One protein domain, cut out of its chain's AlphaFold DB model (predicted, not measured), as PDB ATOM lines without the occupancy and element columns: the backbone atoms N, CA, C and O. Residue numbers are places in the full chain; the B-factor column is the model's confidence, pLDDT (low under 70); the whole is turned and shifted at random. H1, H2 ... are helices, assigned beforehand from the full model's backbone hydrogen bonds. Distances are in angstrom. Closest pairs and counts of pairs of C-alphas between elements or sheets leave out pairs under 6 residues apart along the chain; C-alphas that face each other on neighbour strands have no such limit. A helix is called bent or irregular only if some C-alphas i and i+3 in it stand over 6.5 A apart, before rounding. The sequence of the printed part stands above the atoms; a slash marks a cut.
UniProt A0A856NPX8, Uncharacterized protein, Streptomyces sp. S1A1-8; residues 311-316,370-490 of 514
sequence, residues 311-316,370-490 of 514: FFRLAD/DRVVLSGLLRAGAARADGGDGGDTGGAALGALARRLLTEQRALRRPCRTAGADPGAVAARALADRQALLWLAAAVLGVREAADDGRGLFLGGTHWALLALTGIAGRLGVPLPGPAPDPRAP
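Overview. This is residues 311 to 316 and 370 to 490 of the 514 residues of an uncharacterized protein of Streptomyces sp. S1A1-8 (UniProt A0A856NPX8). Two long helices, H2 and H3, make a helical hairpin; the shorter H4 folds back beside H3, and H1 packs on the other side of the hairpin, slanting over H2 and crossing H3 steeply. H1 and H4 both pack on the part of the hairpin away from its tight turn, and a tail without a named element follows H4. The printed part has 127 residues with four named helices, H1 to H4 in chain order, and no named strand; the class is all helix. It is compact, with a radius of gyration of the C-alphas of 15.3 A and spans of 49 by 36 by 26 A.

Along the chain. Residues 311 to 316 come first, before a cut. H1, residues 370 to 384, begins with C-alpha 370 at (15.829, 55.032, -13.481). H2, residues 393 to 421, is 44.6 A long, with a kink of 37 degrees near residue 414; it is irregular, with C-alphas 418 and 421 7.0 A apart. H3, residues 426 to 451, is 37.9 A long. H4, residues 462 to 475, ends with C-alpha 475 at (11.482, 33.998, -6.872).

Arrangement. H2, H3 and H4 form an up-and-down bundle, each running against the one before. H2 and H3 touch, closest at the C-alphas of Ala 419 and Ala 428, 5.5 A apart, at a shallow tilt of 34 degrees, only just short of steep. H3 touches H4 with residues 437 to 448 alone, closest at the C-alphas of Val 444 and Ala 465, 6.1 A, at 1 degree, a shallow tilt. H1 touches H2, closest at the C-alphas of Ala 382 and Gly 399, 4.5 A. H1 and H4 are apart. Every O i to N i+4 pair is within hydrogen-bond range in H3 and H4, against 10 of 11 in H1 and 20 of 25 in H2.

Size, cuts and confidence. The C-alphas of Ala 421 and Arg 455, the two farthest apart, are 49.6 A from each other. Residues 317 to 369 are not printed, and C-alphas 316 and 370 stand 20.1 A apart across the cut. No link between the named helices is long. Mean pLDDT of the printed part is 83.7; 18 residues are under 70, among them 384 to 391.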
ATOM      1  N   PHE A 311      26.895  55.430  -9.689       82.00
ATOM      2  CA  PHE A 311      26.294  54.885  -8.467       82.00
ATOM      3  C   PHE A 311      26.430  53.358  -8.319       82.00
ATOM      4  O   PHE A 311      26.226  52.853  -7.220       82.00
ATOM      5  N   PHE A 312      26.840  52.630  -9.365       85.31
ATOM      6  CA  PHE A 312      27.228  51.215  -9.253       85.31
ATOM      7  C   PHE A 312      28.697  51.016  -8.867       85.31
ATOM      8  O   PHE A 312      29.068  49.940  -8.403       85.31
ATOM      9  N   ARG A 313      29.547  52.036  -9.035       84.69
ATOM     10  CA  ARG A 313      30.989  51.946  -8.773       84.69
ATOM     11  C   ARG A 313      31.279  52.134  -7.298       84.69
ATOM     12  O   ARG A 313      31.729  53.187  -6.868       84.69
ATOM     13  N   LEU A 314      31.014  51.097  -6.511       84.75
ATOM     14  CA  LEU A 314      31.117  51.135  -5.048       84.75
ATOM     15  C   LEU A 314      32.531  51.461  -4.517       84.75
ATOM     16  O   LEU A 314      32.670  51.871  -3.364       84.75
ATOM     17  N   ALA A 315      33.569  51.291  -5.344       76.81
ATOM     18  CA  ALA A 315      34.942  51.700  -5.038       76.81
ATOM     19  C   ALA A 315      35.161  53.216  -5.161       76.81
ATOM     20  O   ALA A 315      35.971  53.780  -4.427       76.81
ATOM     21  N   ASP A 316      34.449  53.864  -6.083       75.25
ATOM     22  CA  ASP A 316      34.680  55.262  -6.417       75.25
ATOM     23  C   ASP A 316      34.099  56.166  -5.325       75.25
ATOM     24  O   ASP A 316      33.056  55.835  -4.726       75.25
ATOM     25  N   ASP A 370      15.544  56.300 -14.145       65.44
ATOM     26  CA  ASP A 370      15.829  55.032 -13.481       65.44
ATOM     27  C   ASP A 370      15.552  53.829 -14.408       65.44
ATOM     28  O   ASP A 370      16.335  52.879 -14.487       65.44
ATOM     29  N   ARG A 371      14.498  53.899 -15.223       64.56
ATOM     30  CA  ARG A 371      14.121  52.830 -16.166       64.56
ATOM     31  C   ARG A 371      15.196  52.545 -17.206       64.56
ATOM     32  O   ARG A 371      15.503  51.387 -17.489       64.56
ATOM     33  N   VAL A 372      15.797  53.606 -17.740       64.88
ATOM     34  CA  VAL A 372      16.844  53.530 -18.766       64.88
ATOM     35  C   VAL A 372      18.064  52.804 -18.216       64.88
ATOM     36  O   VAL A 372      18.691  52.019 -18.924       64.88
ATOM     37  N   VAL A 373      18.352  52.996 -16.928       69.69
ATOM     38  CA  VAL A 373      19.442  52.316 -16.227       69.69
ATOM     39  C   VAL A 373      19.143  50.826 -16.054       69.69
ATOM     40  O   VAL A 373      19.980  50.001 -16.419       69.69
ATOM     41  N   LEU A 374      17.956  50.467 -15.545       73.62
ATOM     42  CA  LEU A 374      17.537  49.070 -15.355       73.62
ATOM     43  C   LEU A 374      17.621  48.275 -16.668       73.62
ATOM     44  O   LEU A 374      18.313  47.257 -16.750       73.62
ATOM     45  N   SER A 375      16.946  48.755 -17.713       70.69
ATOM     46  CA  SER A 375      16.947  48.075 -19.010       70.69
ATOM     47  C   SER A 375      18.284  48.137 -19.718       70.69
ATOM     48  O   SER A 375      18.631  47.197 -20.432       70.69
ATOM     49  N   GLY A 376      19.039  49.222 -19.537       72.38
ATOM     50  CA  GLY A 376      20.398  49.351 -20.045       72.38
ATOM     51  C   GLY A 376      21.299  48.245 -19.503       72.38
ATOM     52  O   GLY A 376      21.962  47.572 -20.287       72.38
ATOM     53  N   LEU A 377      21.251  47.988 -18.192       75.06
ATOM     54  CA  LEU A 377      22.050  46.949 -17.537       75.06
ATOM     55  C   LEU A 377      21.628  45.531 -17.912       75.06
ATOM     56  O   LEU A 377      22.481  44.701 -18.220       75.06
ATOM     57  N   LEU A 378      20.322  45.248 -17.947       79.44
ATOM     58  CA  LEU A 378      19.831  43.941 -18.392       79.44
ATOM     59  C   LEU A 378      20.209  43.674 -19.857       79.44
ATOM     60  O   LEU A 378      20.596  42.561 -20.205       79.44
ATOM     61  N   ARG A 379      20.155  44.702 -20.713       78.44
ATOM     62  CA  ARG A 379      20.552  44.623 -22.126       78.44
ATOM     63  C   ARG A 379      22.062  44.475 -22.304       78.44
ATOM     64  O   ARG A 379      22.478  43.679 -23.140       78.44
ATOM     65  N   ALA A 380      22.870  45.181 -21.514       74.81
ATOM     66  CA  ALA A 380      24.325  45.031 -21.508       74.81
ATOM     67  C   ALA A 380      24.740  43.625 -21.042       74.81
ATOM     68  O   ALA A 380      25.547  42.970 -21.697       74.81
ATOM     69  N   GLY A 381      24.130  43.116 -19.966       72.62
ATOM     70  CA  GLY A 381      24.321  41.737 -19.510       72.62
ATOM     71  C   GLY A 381      23.913  40.706 -20.567       72.62
ATOM     72  O   GLY A 381      24.656  39.763 -20.824       72.62
ATOM     73  N   ALA A 382      22.772  40.919 -21.227       74.25
ATOM     74  CA  ALA A 382      22.261  40.054 -22.287       74.25
ATOM     75  C   ALA A 382      23.179  39.971 -23.519       74.25
ATOM     76  O   ALA A 382      23.368  38.881 -24.057       74.25
ATOM     77  N   ALA A 383      23.742  41.104 -23.955       70.75
ATOM     78  CA  ALA A 383      24.586  41.190 -25.147       70.75
ATOM     79  C   ALA A 383      25.923  40.438 -24.998       70.75
ATOM     80  O   ALA A 383      26.504  39.999 -25.985       70.75
ATOM     81  N   ARG A 384      26.411  40.244 -23.766       64.38
ATOM     82  CA  ARG A 384      27.677  39.531 -23.513       64.38
ATOM     83  C   ARG A 384      27.612  38.042 -23.805       64.38
ATOM     84  O   ARG A 384      28.629  37.458 -24.156       64.38
ATOM     85  N   ALA A 385      26.432  37.434 -23.713       59.34
ATOM     86  CA  ALA A 385      26.284  36.029 -24.070       59.34
ATOM     87  C   ALA A 385      26.246  35.781 -25.590       59.34
ATOM     88  O   ALA A 385      26.140  34.625 -25.986       59.34
ATOM     89  N   ASP A 386      26.359  36.827 -26.420       55.75
ATOM     90  CA  ASP A 386      26.467  36.713 -27.882       55.75
ATOM     91  C   ASP A 386      27.906  36.932 -28.397       55.75
ATOM     92  O   ASP A 386      28.186  36.641 -29.555       55.75
ATOM     93  N   GLY A 387      28.826  37.430 -27.554       52.66
ATOM     94  CA  GLY A 387      30.190  37.817 -27.952       52.66
ATOM     95  C   GLY A 387      31.329  37.063 -27.255       52.66
ATOM     96  O   GLY A 387      32.484  37.450 -27.408       52.66
ATOM     97  N   GLY A 388      31.023  36.041 -26.452       52.41
ATOM     98  CA  GLY A 388      32.029  35.278 -25.715       52.41
ATOM     99  C   GLY A 388      32.741  34.246 -26.588       52.41
ATOM    100  O   GLY A 388      32.090  33.416 -27.223       52.41
ATOM    101  N   ASP A 389      34.073  34.263 -26.561       52.97
ATOM    102  CA  ASP A 389      34.899  33.139 -27.000       52.97
ATOM    103  C   ASP A 389      34.520  31.899 -26.166       52.97
ATOM    104  O   ASP A 389      34.275  32.020 -24.963       52.97
ATOM    105  N   GLY A 390      34.432  30.716 -26.783       53.91
ATOM    106  CA  GLY A 390      33.753  29.514 -26.256       53.91
ATOM    107  C   GLY A 390      34.253  28.903 -24.929       53.91
ATOM    108  O   GLY A 390      33.873  27.778 -24.611       53.91
ATOM    109  N   GLY A 391      35.094  29.600 -24.158       61.25
ATOM    110  CA  GLY A 391      35.672  29.157 -22.885       61.25
ATOM    111  C   GLY A 391      35.021  29.698 -21.599       61.25
ATOM    112  O   GLY A 391      35.145  29.043 -20.565       61.25
ATOM    113  N   ASP A 392      34.314  30.840 -21.609       75.38
ATOM    114  CA  ASP A 392      33.693  31.409 -20.389       75.38
ATOM    115  C   ASP A 392      32.240  30.939 -20.194       75.38
ATOM    116  O   ASP A 392      31.263  31.644 -20.467       75.38
ATOM    117  N   THR A 393      32.093  29.714 -19.688       80.88
ATOM    118  CA  THR A 393      30.782  29.107 -19.399       80.88
ATOM    119  C   THR A 393      29.978  29.888 -18.352       80.88
ATOM    120  O   THR A 393      28.747  29.932 -18.426       80.88
ATOM    121  N   GLY A 394      30.651  30.543 -17.399       81.12
ATOM    122  CA  GLY A 394      30.018  31.356 -16.361       81.12
ATOM    123  C   GLY A 394      29.441  32.661 -16.914       81.12
ATOM    124  O   GLY A 394      28.293  33.000 -16.618       81.12
ATOM    125  N   GLY A 395      30.202  33.370 -17.751       83.94
ATOM    126  CA  GLY A 395      29.740  34.571 -18.449       83.94
ATOM    127  C   GLY A 395      28.581  34.289 -19.407       83.94
ATOM    128  O   GLY A 395      27.590  35.026 -19.410       83.94
ATOM    129  N   ALA A 396      28.643  33.179 -20.150       84.88
ATOM    130  CA  ALA A 396      27.562  32.748 -21.034       84.88
ATOM    131  C   ALA A 396      26.259  32.450 -20.265       84.88
ATOM    132  O   ALA A 396      25.187  32.935 -20.645       84.88
ATOM    133  N   ALA A 397      26.341  31.714 -19.149       88.62
ATOM    134  CA  ALA A 397      25.186  31.428 -18.295       88.62
ATOM    135  C   ALA A 397      24.587  32.707 -17.682       88.62
ATOM    136  O   ALA A 397      23.365  32.887 -17.672       88.62
ATOM    137  N   LEU A 398      25.443  33.632 -17.233       89.25
ATOM    138  CA  LEU A 398      25.016  34.924 -16.698       89.25
ATOM    139  C   LEU A 398      24.278  35.760 -17.755       89.25
ATOM    140  O   LEU A 398      23.208  36.304 -17.474       89.25
ATOM    141  N   GLY A 399      24.800  35.832 -18.983       88.50
ATOM    142  CA  GLY A 399      24.140  36.562 -20.067       88.50
ATOM    143  C   GLY A 399      22.839  35.899 -20.539       88.50
ATOM    144  O   GLY A 399      21.876  36.599 -20.856       88.50
ATOM    145  N   ALA A 400      22.741  34.564 -20.494       89.44
ATOM    146  CA  ALA A 400      21.492  33.849 -20.759       89.44
ATOM    147  C   ALA A 400      20.398  34.179 -19.723       89.44
ATOM    148  O   ALA A 400      19.249  34.432 -20.099       89.44
ATOM    149  N   LEU A 401      20.749  34.249 -18.433       91.38
ATOM    150  CA  LEU A 401      19.828  34.706 -17.385       91.38
ATOM    151  C   LEU A 401      19.444  36.175 -17.569       91.38
ATOM    152  O   LEU A 401      18.260  36.503 -17.502       91.38
ATOM    153  N   ALA A 402      20.404  37.052 -17.874       91.12
ATOM    154  CA  ALA A 402      20.127  38.465 -18.138       91.12
ATOM    155  C   ALA A 402      19.148  38.648 -19.313       91.12
ATOM    156  O   ALA A 402      18.190  39.415 -19.205       91.12
ATOM    157  N   ARG A 403      19.306  37.881 -20.403       89.81
ATOM    158  CA  ARG A 403      18.343  37.840 -21.522       89.81
ATOM    159  C   ARG A 403      16.953  37.407 -21.083       89.81
ATOM    160  O   ARG A 403      15.951  37.988 -21.514       89.81
ATOM    161  N   ARG A 404      16.872  36.383 -20.234       92.50
ATOM    162  CA  ARG A 404      15.590  35.889 -19.741       92.50
ATOM    163  C   ARG A 404      14.886  36.932 -18.868       92.50
ATOM    164  O   ARG A 404      13.701  37.183 -19.075       92.50
ATOM    165  N   LEU A 405      15.613  37.586 -17.967       92.06
ATOM    166  CA  LEU A 405      15.093  38.666 -17.120       92.06
ATOM    167  C   LEU A 405      14.704  39.908 -17.933       92.06
ATOM    168  O   LEU A 405      13.685  40.534 -17.654       92.06
ATOM    169  N   LEU A 406      15.442  40.229 -18.999       89.62
ATOM    170  CA  LEU A 406      15.062  41.281 -19.943       89.62
ATOM    171  C   LEU A 406      13.748  40.953 -20.671       89.62
ATOM    172  O   LEU A 406      12.932  41.840 -20.921       89.62
ATOM    173  N   THR A 407      13.535  39.682 -21.017       90.50
ATOM    174  CA  THR A 407      12.282  39.216 -21.634       90.50
ATOM    175  C   THR A 407      11.116  39.361 -20.662       90.50
ATOM    176  O   THR A 407      10.074  39.898 -21.035       90.50
ATOM    177  N   GLU A 408      11.321  38.967 -19.405       92.31
ATOM    178  CA  GLU A 408      10.352  39.161 -18.326       92.31
ATOM    179  C   GLU A 408      10.000  40.645 -18.153       92.31
ATOM    180  O   GLU A 408       8.833  41.025 -18.207       92.31
ATOM    181  N   GLN A 409      11.005  41.518 -18.060       90.19
ATOM    182  CA  GLN A 409      10.794  42.957 -17.939       90.19
ATOM    183  C   GLN A 409       9.950  43.524 -19.091       90.19
ATOM    184  O   GLN A 409       9.073  44.362 -18.874       90.19
ATOM    185  N   ARG A 410      10.190  43.077 -20.330       87.81
ATOM    186  CA  ARG A 410       9.395  43.487 -21.500       87.81
ATOM    187  C   ARG A 410       7.949  43.005 -21.402       87.81
ATOM    188  O   ARG A 410       7.048  43.776 -21.735       87.81
ATOM    189  N   ALA A 411       7.726  41.781 -20.921       90.19
ATOM    190  CA  ALA A 411       6.391  41.217 -20.735       90.19
ATOM    191  C   ALA A 411       5.566  42.004 -19.699       90.19
ATOM    192  O   ALA A 411       4.369  42.215 -19.899       90.19
ATOM    193  N   LEU A 412       6.208  42.527 -18.648       88.94
ATOM    194  CA  LEU A 412       5.540  43.293 -17.588       88.94
ATOM    195  C   LEU A 412       5.132  44.718 -17.996       88.94
ATOM    196  O   LEU A 412       4.248  45.302 -17.370       88.94
ATOM    197  N   ARG A 413       5.687  45.288 -19.075       85.62
ATOM    198  CA  ARG A 413       5.418  46.692 -19.458       85.62
ATOM    199  C   ARG A 413       3.945  46.986 -19.714       85.62
ATOM    200  O   ARG A 413       3.433  48.023 -19.304       85.62
ATOM    201  N   ARG A 414       3.250  46.122 -20.456       87.56
ATOM    202  CA  ARG A 414       1.832  46.354 -20.770       87.56
ATOM    203  C   ARG A 414       0.959  46.246 -19.506       87.56
ATOM    204  O   ARG A 414       0.248  47.215 -19.257       87.56
ATOM    205  N   PRO A 415       1.060  45.178 -18.689       89.19
ATOM    206  CA  PRO A 415       0.359  45.093 -17.406       89.19
ATOM    207  C   PRO A 415       0.628  46.274 -16.461       89.19
ATOM    208  O   PRO A 415      -0.310  46.821 -15.887       89.19
ATOM    209  N   CYS A 416       1.884  46.718 -16.338       87.44
ATOM    210  CA  CYS A 416       2.248  47.820 -15.444       87.44
ATOM    211  C   CYS A 416       1.643  49.165 -15.879       87.44
ATOM    212  O   CYS A 416       1.203  49.929 -15.025       87.44
ATOM    213  N   ARG A 417       1.526  49.441 -17.188       84.31
ATOM    214  CA  ARG A 417       0.835  50.651 -17.684       84.31
ATOM    215  C   ARG A 417      -0.638  50.689 -17.285       84.31
ATOM    216  O   ARG A 417      -1.161  51.757 -16.996       84.31
ATOM    217  N   THR A 418      -1.296  49.534 -17.277       83.19
ATOM    218  CA  THR A 418      -2.730  49.412 -16.977       83.19
ATOM    219  C   THR A 418      -3.033  49.264 -15.485       83.19
ATOM    220  O   THR A 418      -4.192  49.339 -15.096       83.19
ATOM    221  N   ALA A 419      -2.014  49.081 -14.636       80.69
ATOM    222  CA  ALA A 419      -2.172  48.847 -13.198       80.69
ATOM    223  C   ALA A 419      -2.638  50.084 -12.399       80.69
ATOM    224  O   ALA A 419      -3.019  49.954 -11.240       80.69
ATOM    225  N   GLY A 420      -2.631  51.279 -13.004       63.53
ATOM    226  CA  GLY A 420      -2.895  52.554 -12.322       63.53
ATOM    227  C   GLY A 420      -4.336  52.798 -11.864       63.53
ATOM    228  O   GLY A 420      -4.574  53.791 -11.188       63.53
ATOM    229  N   ALA A 421      -5.287  51.928 -12.223       68.75
ATOM    230  CA  ALA A 421      -6.693  52.086 -11.845       68.75
ATOM    231  C   ALA A 421      -6.965  51.740 -10.367       68.75
ATOM    232  O   ALA A 421      -7.839  52.348  -9.757       68.75
ATOM    233  N   ASP A 422      -6.213  50.795  -9.792       76.25
ATOM    234  CA  ASP A 422      -6.296  50.417  -8.376       76.25
ATOM    235  C   ASP A 422      -4.943  49.854  -7.888       76.25
ATOM    236  O   ASP A 422      -4.669  48.659  -8.034       76.25
ATOM    237  N   PRO A 423      -4.073  50.690  -7.293       67.31
ATOM    238  CA  PRO A 423      -2.793  50.249  -6.733       67.31
ATOM    239  C   PRO A 423      -2.914  49.230  -5.584       67.31
ATOM    240  O   PRO A 423      -1.940  48.541  -5.278       67.31
ATOM    241  N   GLY A 424      -4.080  49.129  -4.933       72.31
ATOM    242  CA  GLY A 424      -4.348  48.157  -3.868       72.31
ATOM    243  C   GLY A 424      -4.691  46.758  -4.392       72.31
ATOM    244  O   GLY A 424      -4.570  45.766  -3.654       72.31
ATOM    245  N   ALA A 425      -5.057  46.660  -5.674       85.69
ATOM    246  CA  ALA A 425      -5.416  45.410  -6.322       85.69
ATOM    247  C   ALA A 425      -4.296  44.368  -6.199       85.69
ATOM    248  O   ALA A 425      -3.103  44.662  -6.318       85.69
ATOM    249  N   VAL A 426      -4.687  43.104  -6.017       88.94
ATOM    250  CA  VAL A 426      -3.754  41.965  -5.924       88.94
ATOM    251  C   VAL A 426      -2.817  41.916  -7.137       88.94
ATOM    252  O   VAL A 426      -1.621  41.677  -6.984       88.94
ATOM    253  N   ALA A 427      -3.333  42.221  -8.331       88.81
ATOM    254  CA  ALA A 427      -2.545  42.269  -9.558       88.81
ATOM    255  C   ALA A 427      -1.468  43.370  -9.536       88.81
ATOM    256  O   ALA A 427      -0.329  43.110  -9.919       88.81
ATOM    257  N   ALA A 428      -1.788  44.576  -9.054       88.88
ATOM    258  CA  ALA A 428      -0.822  45.668  -8.950       88.88
ATOM    259  C   ALA A 428       0.283  45.338  -7.933       88.88
ATOM    260  O   ALA A 428       1.464  45.545  -8.206       88.88
ATOM    261  N   ARG A 429      -0.077  44.722  -6.801       90.44
ATOM    262  CA  ARG A 429       0.890  44.239  -5.802       90.44
ATOM    263  C   ARG A 429       1.814  43.145  -6.348       90.44
ATOM    264  O   ARG A 429       3.018  43.199  -6.108       90.44
ATOM    265  N   ALA A 430       1.282  42.204  -7.128       92.31
ATOM    266  CA  ALA A 430       2.083  41.171  -7.787       92.31
ATOM    267  C   ALA A 430       3.040  41.760  -8.841       92.31
ATOM    268  O   ALA A 430       4.197  41.360  -8.926       92.31
ATOM    269  N   LEU A 431       2.593  42.746  -9.625       92.88
ATOM    270  CA  LEU A 431       3.456  43.446 -10.582       92.88
ATOM    271  C   LEU A 431       4.562  44.249  -9.883       92.88
ATOM    272  O   LEU A 431       5.699  44.253 -10.353       92.88
ATOM    273  N   ALA A 432       4.250  44.890  -8.752       91.69
ATOM    274  CA  ALA A 432       5.225  45.604  -7.932       91.69
ATOM    275  C   ALA A 432       6.321  44.670  -7.405       91.69
ATOM    276  O   ALA A 432       7.500  45.019  -7.480       91.69
ATOM    277  N   ASP A 433       5.944  43.475  -6.947       93.75
ATOM    278  CA  ASP A 433       6.888  42.455  -6.487       93.75
ATOM    279  C   ASP A 433       7.852  42.013  -7.598       93.75
ATOM    280  O   ASP A 433       9.076  42.134  -7.477       93.75
ATOM    281  N   ARG A 434       7.304  41.631  -8.759       94.94
ATOM    282  CA  ARG A 434       8.118  41.246  -9.922       94.94
ATOM    283  C   ARG A 434       9.055  42.366 -10.368       94.94
ATOM    284  O   ARG A 434      10.222  42.118 -10.674       94.94
ATOM    285  N   GLN A 435       8.566  43.604 -10.386       91.62
ATOM    286  CA  GLN A 435       9.374  44.760 -10.759       91.62
ATOM    287  C   GLN A 435      10.514  45.000  -9.758       91.62
ATOM    288  O   GLN A 435      11.626  45.327 -10.174       91.62
ATOM    289  N   ALA A 436      10.270  44.813  -8.460       93.62
ATOM    290  CA  ALA A 436      11.288  44.967  -7.427       93.62
ATOM    291  C   ALA A 436      12.411  43.921  -7.553       93.62
ATOM    292  O   ALA A 436      13.591  44.264  -7.446       93.62
ATOM    293  N   LEU A 437      12.067  42.672  -7.875       96.50
ATOM    294  CA  LEU A 437      13.036  41.604  -8.147       96.50
ATOM    295  C   LEU A 437      13.880  41.871  -9.407       96.50
ATOM    296  O   LEU A 437      15.085  41.618  -9.411       96.50
ATOM    297  N   LEU A 438      13.296  42.446 -10.465       94.31
ATOM    298  CA  LEU A 438      14.057  42.859 -11.655       94.31
ATOM    299  C   LEU A 438      15.056  43.982 -11.344       94.31
ATOM    300  O   LEU A 438      16.179  43.978 -11.849       94.31
ATOM    301  N   TRP A 439      14.676  44.920 -10.478       93.06
ATOM    302  CA  TRP A 439      15.577  45.959  -9.987       93.06
ATOM    303  C   TRP A 439      16.726  45.402  -9.144       93.06
ATOM    304  O   TRP A 439      17.869  45.839  -9.304       93.06
ATOM    305  N   LEU A 440      16.450  44.407  -8.299       96.06
ATOM    306  CA  LEU A 440      17.478  43.680  -7.554       96.06
ATOM    307  C   LEU A 440      18.474  42.995  -8.507       96.06
ATOM    308  O   LEU A 440      19.685  43.117  -8.322       96.06
ATOM    309  N   ALA A 441      17.987  42.356  -9.576       95.69
ATOM    310  CA  ALA A 441      18.840  41.735 -10.591       95.69
ATOM    311  C   ALA A 441      19.744  42.744 -11.315       95.69
ATOM    312  O   ALA A 441      20.923  42.469 -11.549       95.69
ATOM    313  N   ALA A 442      19.233  43.929 -11.652       92.06
ATOM    314  CA  ALA A 442      20.066  44.964 -12.255       92.06
ATOM    315  C   ALA A 442      21.098  45.541 -11.289       92.06
ATOM    316  O   ALA A 442      22.210  45.830 -11.720       92.06
ATOM    317  N   ALA A 443      20.779  45.657  -9.997       93.38
ATOM    318  CA  ALA A 443      21.769  46.036  -8.995       93.38
ATOM    319  C   ALA A 443      22.937  45.039  -8.946       93.38
ATOM    320  O   ALA A 443      24.091  45.461  -8.966       93.38
ATOM    321  N   VAL A 444      22.644  43.733  -8.974       95.19
ATOM    322  CA  VAL A 444      23.655  42.663  -9.048       95.19
ATOM    323  C   VAL A 444      24.534  42.813 -10.291       95.19
ATOM    324  O   VAL A 444      25.758  42.854 -10.179       95.19
ATOM    325  N   LEU A 445      23.924  42.939 -11.475       92.00
ATOM    326  CA  LEU A 445      24.659  43.064 -12.737       92.00
ATOM    327  C   LEU A 445      25.522  44.331 -12.787       92.00
ATOM    328  O   LEU A 445      26.691  44.254 -13.158       92.00
ATOM    329  N   GLY A 446      24.959  45.474 -12.390       88.56
ATOM    330  CA  GLY A 446      25.654  46.757 -12.405       88.56
ATOM    331  C   GLY A 446      26.821  46.804 -11.423       88.56
ATOM    332  O   GLY A 446      27.901  47.253 -11.797       88.56
ATOM    333  N   VAL A 447      26.645  46.297 -10.196       91.06
ATOM    334  CA  VAL A 447      27.733  46.228  -9.204       91.06
ATOM    335  C   VAL A 447      28.820  45.248  -9.638       91.06
ATOM    336  O   VAL A 447      29.997  45.585  -9.525       91.06
ATOM    337  N   ARG A 448      28.458  44.078 -10.186       91.31
ATOM    338  CA  ARG A 448      29.440  43.128 -10.733       91.31
ATOM    339  C   ARG A 448      30.275  43.775 -11.827       91.31
ATOM    340  O   ARG A 448      31.494  43.715 -11.784       91.31
ATOM    341  N   GLU A 449      29.613  44.398 -12.798       86.94
ATOM    342  CA  GLU A 449      30.278  45.035 -13.931       86.94
ATOM    343  C   GLU A 449      31.166  46.201 -13.497       86.94
ATOM    344  O   GLU A 449      32.280  46.342 -13.983       86.94
ATOM    345  N   ALA A 450      30.714  47.002 -12.535       84.50
ATOM    346  CA  ALA A 450      31.515  48.082 -11.980       84.50
ATOM    347  C   ALA A 450      32.718  47.591 -11.151       84.50
ATOM    348  O   ALA A 450      33.701  48.317 -11.020       84.50
ATOM    349  N   ALA A 451      32.637  46.390 -10.575       85.81
ATOM    350  CA  ALA A 451      33.725  45.745  -9.844       85.81
ATOM    351  C   ALA A 451      34.653  44.907 -10.746       85.81
ATOM    352  O   ALA A 451      35.683  44.421 -10.275       85.81
ATOM    353  N   ASP A 452      34.293  44.720 -12.018       83.38
ATOM    354  CA  ASP A 452      35.072  44.003 -13.026       83.38
ATOM    355  C   ASP A 452      36.152  44.927 -13.605       83.38
ATOM    356  O   ASP A 452      36.061  45.457 -14.708       83.38
ATOM    357  N   ASP A 453      37.171  45.181 -12.790       73.06
ATOM    358  CA  ASP A 453      38.296  46.067 -13.101       73.06
ATOM    359  C   ASP A 453      39.533  45.307 -13.622       73.06
ATOM    360  O   ASP A 453      40.643  45.841 -13.639       73.06
ATOM    361  N   GLY A 454      39.367  44.030 -13.987       70.69
ATOM    362  CA  GLY A 454      40.456  43.145 -14.408       70.69
ATOM    363  C   GLY A 454      41.377  42.667 -13.274       70.69
ATOM    364  O   GLY A 454      42.244  41.823 -13.506       70.69
ATOM    365  N   ARG A 455      41.193  43.118 -12.020       68.62
ATOM    366  CA  ARG A 455      42.010  42.677 -10.870       68.62
ATOM    367  C   ARG A 455      41.584  41.317 -10.315       68.62
ATOM    368  O   ARG A 455      42.239  40.796  -9.407       68.62
ATOM    369  N   GLY A 456      40.530  40.711 -10.867       73.19
ATOM    370  CA  GLY A 456      40.065  39.370 -10.501       73.19
ATOM    371  C   GLY A 456      39.516  39.294  -9.077       73.19
ATOM    372  O   GLY A 456      39.750  38.312  -8.373       73.19
ATOM    373  N   LEU A 457      38.846  40.356  -8.619       83.00
ATOM    374  CA  LEU A 457      38.191  40.382  -7.312       83.00
ATOM    375  C   LEU A 457      36.903  39.564  -7.341       83.00
ATOM    376  O   LEU A 457      36.213  39.515  -8.358       83.00
ATOM    377  N   PHE A 458      36.537  38.977  -6.198       89.75
ATOM    378  CA  PHE A 458      35.337  38.146  -6.088       89.75
ATOM    379  C   PHE A 458      34.071  38.854  -6.596       89.75
ATOM    380  O   PHE A 458      33.297  38.248  -7.331       89.75
ATOM    381  N   LEU A 459      33.889  40.139  -6.260       89.69
ATOM    382  CA  LEU A 459      32.707  40.913  -6.654       89.69
ATOM    383  C   LEU A 459      32.635  41.179  -8.174       89.69
ATOM    384  O   LEU A 459      31.539  41.286  -8.710       89.69
ATOM    385  N   GLY A 460      33.768  41.218  -8.883       88.25
ATOM    386  CA  GLY A 460      33.791  41.270 -10.354       88.25
ATOM    387  C   GLY A 460      33.511  39.910 -11.014       88.25
ATOM    388  O   GLY A 460      33.091  39.837 -12.170       88.25
ATOM    389  N   GLY A 461      33.692  38.817 -10.267       88.25
ATOM    390  CA  GLY A 461      33.497  37.450 -10.742       88.25
ATOM    391  C   GLY A 461      32.041  37.100 -11.072       88.25
ATOM    392  O   GLY A 461      31.091  37.696 -10.568       88.25
ATOM    393  N   THR A 462      31.853  36.081 -11.911       90.69
ATOM    394  CA  THR A 462      30.533  35.652 -12.405       90.69
ATOM    395  C   THR A 462      29.761  34.778 -11.415       90.69
ATOM    396  O   THR A 462      28.537  34.836 -11.395       90.69
ATOM    397  N   HIS A 463      30.442  34.003 -10.563       92.56
ATOM    398  CA  HIS A 463      29.811  32.978  -9.719       92.56
ATOM    399  C   HIS A 463      28.749  33.522  -8.748       92.56
ATOM    400  O   HIS A 463      27.640  32.996  -8.693       92.56
ATOM    401  N   TRP A 464      29.050  34.582  -7.994       95.06
ATOM    402  CA  TRP A 464      28.085  35.141  -7.037       95.06
ATOM    403  C   TRP A 464      26.893  35.787  -7.747       95.06
ATOM    404  O   TRP A 464      25.757  35.613  -7.316       95.06
ATOM    405  N   ALA A 465      27.149  36.483  -8.861       94.62
ATOM    406  CA  ALA A 465      26.116  37.125  -9.659       94.62
ATOM    407  C   ALA A 465      25.201  36.075 -10.298       94.62
ATOM    408  O   ALA A 465      23.984  36.221 -10.260       94.62
ATOM    409  N   LEU A 466      25.775  34.983 -10.814       94.38
ATOM    410  CA  LEU A 466      25.031  33.845 -11.344       94.38
ATOM    411  C   LEU A 466      24.126  33.240 -10.266       94.38
ATOM    412  O   LEU A 466      22.930  33.087 -10.499       94.38
ATOM    413  N   LEU A 467      24.664  32.974  -9.070       96.00
ATOM    414  CA  LEU A 467      23.893  32.403  -7.963       96.00
ATOM    415  C   LEU A 467      22.753  33.328  -7.506       96.00
ATOM    416  O   LEU A 467      21.630  32.861  -7.319       96.00
ATOM    417  N   ALA A 468      23.019  34.633  -7.392       97.12
ATOM    418  CA  ALA A 468      22.010  35.633  -7.049       97.12
ATOM    419  C   ALA A 468      20.909  35.723  -8.121       97.12
ATOM    420  O   ALA A 468      19.724  35.695  -7.799       97.12
ATOM    421  N   LEU A 469      21.270  35.771  -9.412       95.88
ATOM    422  CA  LEU A 469      20.287  35.805 -10.499       95.88
ATOM    423  C   LEU A 469      19.469  34.512 -10.590       95.88
ATOM    424  O   LEU A 469      18.286  34.580 -10.915       95.88
ATOM    425  N   THR A 470      20.049  33.349 -10.278       95.12
ATOM    426  CA  THR A 470      19.307  32.085 -10.159       95.12
ATOM    427  C   THR A 470      18.272  32.149  -9.035       95.12
ATOM    428  O   THR A 470      17.125  31.761  -9.255       95.12
ATOM    429  N   GLY A 471      18.637  32.681  -7.863       95.38
ATOM    430  CA  GLY A 471      17.702  32.903  -6.753       95.38
ATOM    431  C   GLY A 471      16.565  33.853  -7.135       95.38
ATOM    432  O   GLY A 471      15.391  33.536  -6.947       95.38
ATOM    433  N   ILE A 472      16.896  34.982  -7.770       96.94
ATOM    434  CA  ILE A 472      15.916  35.969  -8.244       96.94
ATOM    435  C   ILE A 472      14.988  35.375  -9.314       96.94
ATOM    436  O   ILE A 472      13.777  35.572  -9.249       96.94
ATOM    437  N   ALA A 473      15.521  34.617 -10.276       94.81
ATOM    438  CA  ALA A 473      14.715  33.936 -11.289       94.81
ATOM    439  C   ALA A 473      13.759  32.909 -10.659       94.81
ATOM    440  O   ALA A 473      12.593  32.850 -11.051       94.81
ATOM    441  N   GLY A 474      14.216  32.171  -9.642       94.75
ATOM    442  CA  GLY A 474      13.378  31.268  -8.851       94.75
ATOM    443  C   GLY A 474      12.223  31.997  -8.159       94.75
ATOM    444  O   GLY A 474      11.076  31.580  -8.293       94.75
ATOM    445  N   ARG A 475      12.501  33.136  -7.509       95.94
ATOM    446  CA  ARG A 475      11.482  33.998  -6.872       95.94
ATOM    447  C   ARG A 475      10.484  34.572  -7.883       95.94
ATOM    448  O   ARG A 475       9.299  34.674  -7.594       95.94
ATOM    449  N   LEU A 476      10.941  34.884  -9.097       94.94
ATOM    450  CA  LEU A 476      10.084  35.313 -10.206       94.94
ATOM    451  C   LEU A 476       9.275  34.165 -10.841       94.94
ATOM    452  O   LEU A 476       8.413  34.432 -11.685       94.94
ATOM    453  N   GLY A 477       9.544  32.900 -10.500       94.06
ATOM    454  CA  GLY A 477       8.947  31.736 -11.164       94.06
ATOM    455  C   GLY A 477       9.379  31.594 -12.629       94.06
ATOM    456  O   GLY A 477       8.639  31.067 -13.459       94.06
ATOM    457  N   VAL A 478      10.552  32.123 -12.975       91.06
ATOM    458  CA  VAL A 478      11.073  32.147 -14.340       91.06
ATOM    459  C   VAL A 478      12.024  30.959 -14.537       91.06
ATOM    460  O   VAL A 478      12.952  30.790 -13.746       91.06
ATOM    461  N   PRO A 479      11.841  30.130 -15.582       87.69
ATOM    462  CA  PRO A 479      12.679  28.961 -15.815       87.69
ATOM    463  C   PRO A 479      14.130  29.361 -16.092       87.69
ATOM    464  O   PRO A 479      14.407  30.315 -16.829       87.69
ATOM    465  N   LEU A 480      15.049  28.591 -15.512       85.19
ATOM    466  CA  LEU A 480      16.484  28.783 -15.672       85.19
ATOM    467  C   LEU A 480      16.933  28.343 -17.080       85.19
ATOM    468  O   LEU A 480      16.459  27.322 -17.585       85.19
ATOM    469  N   PRO A 481      17.832  29.093 -17.733       78.56
ATOM    470  CA  PRO A 481      18.328  28.753 -19.058       78.56
ATOM    471  C   PRO A 481      19.384  27.639 -18.986       78.56
ATOM    472  O   PRO A 481      20.462  27.866 -18.448       78.56
ATOM    473  N   GLY A 482      19.091  26.479 -19.589       70.94
ATOM    474  CA  GLY A 482      20.047  25.396 -19.875       70.94
ATOM    475  C   GLY A 482      20.829  24.833 -18.671       70.94
ATOM    476  O   GLY A 482      20.615  25.236 -17.529       70.94
ATOM    477  N   PRO A 483      21.744  23.871 -18.898       67.06
ATOM    478  CA  PRO A 483      22.665  23.425 -17.859       67.06
ATOM    479  C   PRO A 483      23.710  24.522 -17.602       67.06
ATOM    480  O   PRO A 483      24.687  24.655 -18.334       67.06
ATOM    481  N   ALA A 484      23.479  25.338 -16.575       69.12
ATOM    482  CA  ALA A 484      24.454  26.307 -16.086       69.12
ATOM    483  C   ALA A 484      25.485  25.621 -15.164       69.12
ATOM    484  O   ALA A 484      25.123  24.682 -14.446       69.12
ATOM    485  N   PRO A 485      26.752  26.078 -15.138       80.00
ATOM    486  CA  PRO A 485      27.714  25.621 -14.135       80.00
ATOM    487  C   PRO A 485      27.181  25.937 -12.732       80.00
ATOM    488  O   PRO A 485      26.618  27.010 -12.532       80.00
ATOM    489  N   ASP A 486      27.353  25.032 -11.760       86.31
ATOM    490  CA  ASP A 486      26.922  25.277 -10.375       86.31
ATOM    491  C   ASP A 486      27.899  26.241  -9.670       86.31
ATOM    492  O   ASP A 486      29.029  25.849  -9.356       86.31
ATOM    493  N   PRO A 487      27.502  27.497  -9.376       91.25
ATOM    494  CA  PRO A 487      28.394  28.468  -8.754       91.25
ATOM    495  C   PRO A 487      28.507  28.304  -7.230       91.25
ATOM    496  O   PRO A 487      29.224  29.073  -6.587       91.25
ATOM    497  N   ARG A 488      27.807  27.347  -6.606       94.44
ATOM    498  CA  ARG A 488      27.723  27.272  -5.137       94.44
ATOM    499  C   ARG A 488      29.051  26.950  -4.467       94.44
ATOM    500  O   ARG A 488      29.377  27.569  -3.458       94.44
ATOM    501  N   ALA A 489      29.836  26.030  -5.024       93.00
ATOM    502  CA  ALA A 489      31.137  25.659  -4.465       93.00
ATOM    503  C   ALA A 489      32.129  26.843  -4.390       93.00
ATOM    504  O   ALA A 489      32.658  27.090  -3.301       93.00
ATOM    505  N   PRO A 490      32.370  27.625  -5.466       92.50
ATOM    506  CA  PRO A 490      33.254  28.789  -5.384       92.50
ATOM    507  C   PRO A 490      32.702  29.907  -4.486       92.50
ATOM    508  O   PRO A 490      33.477  30.553  -3.782       92.50
TER     509      PRO A 490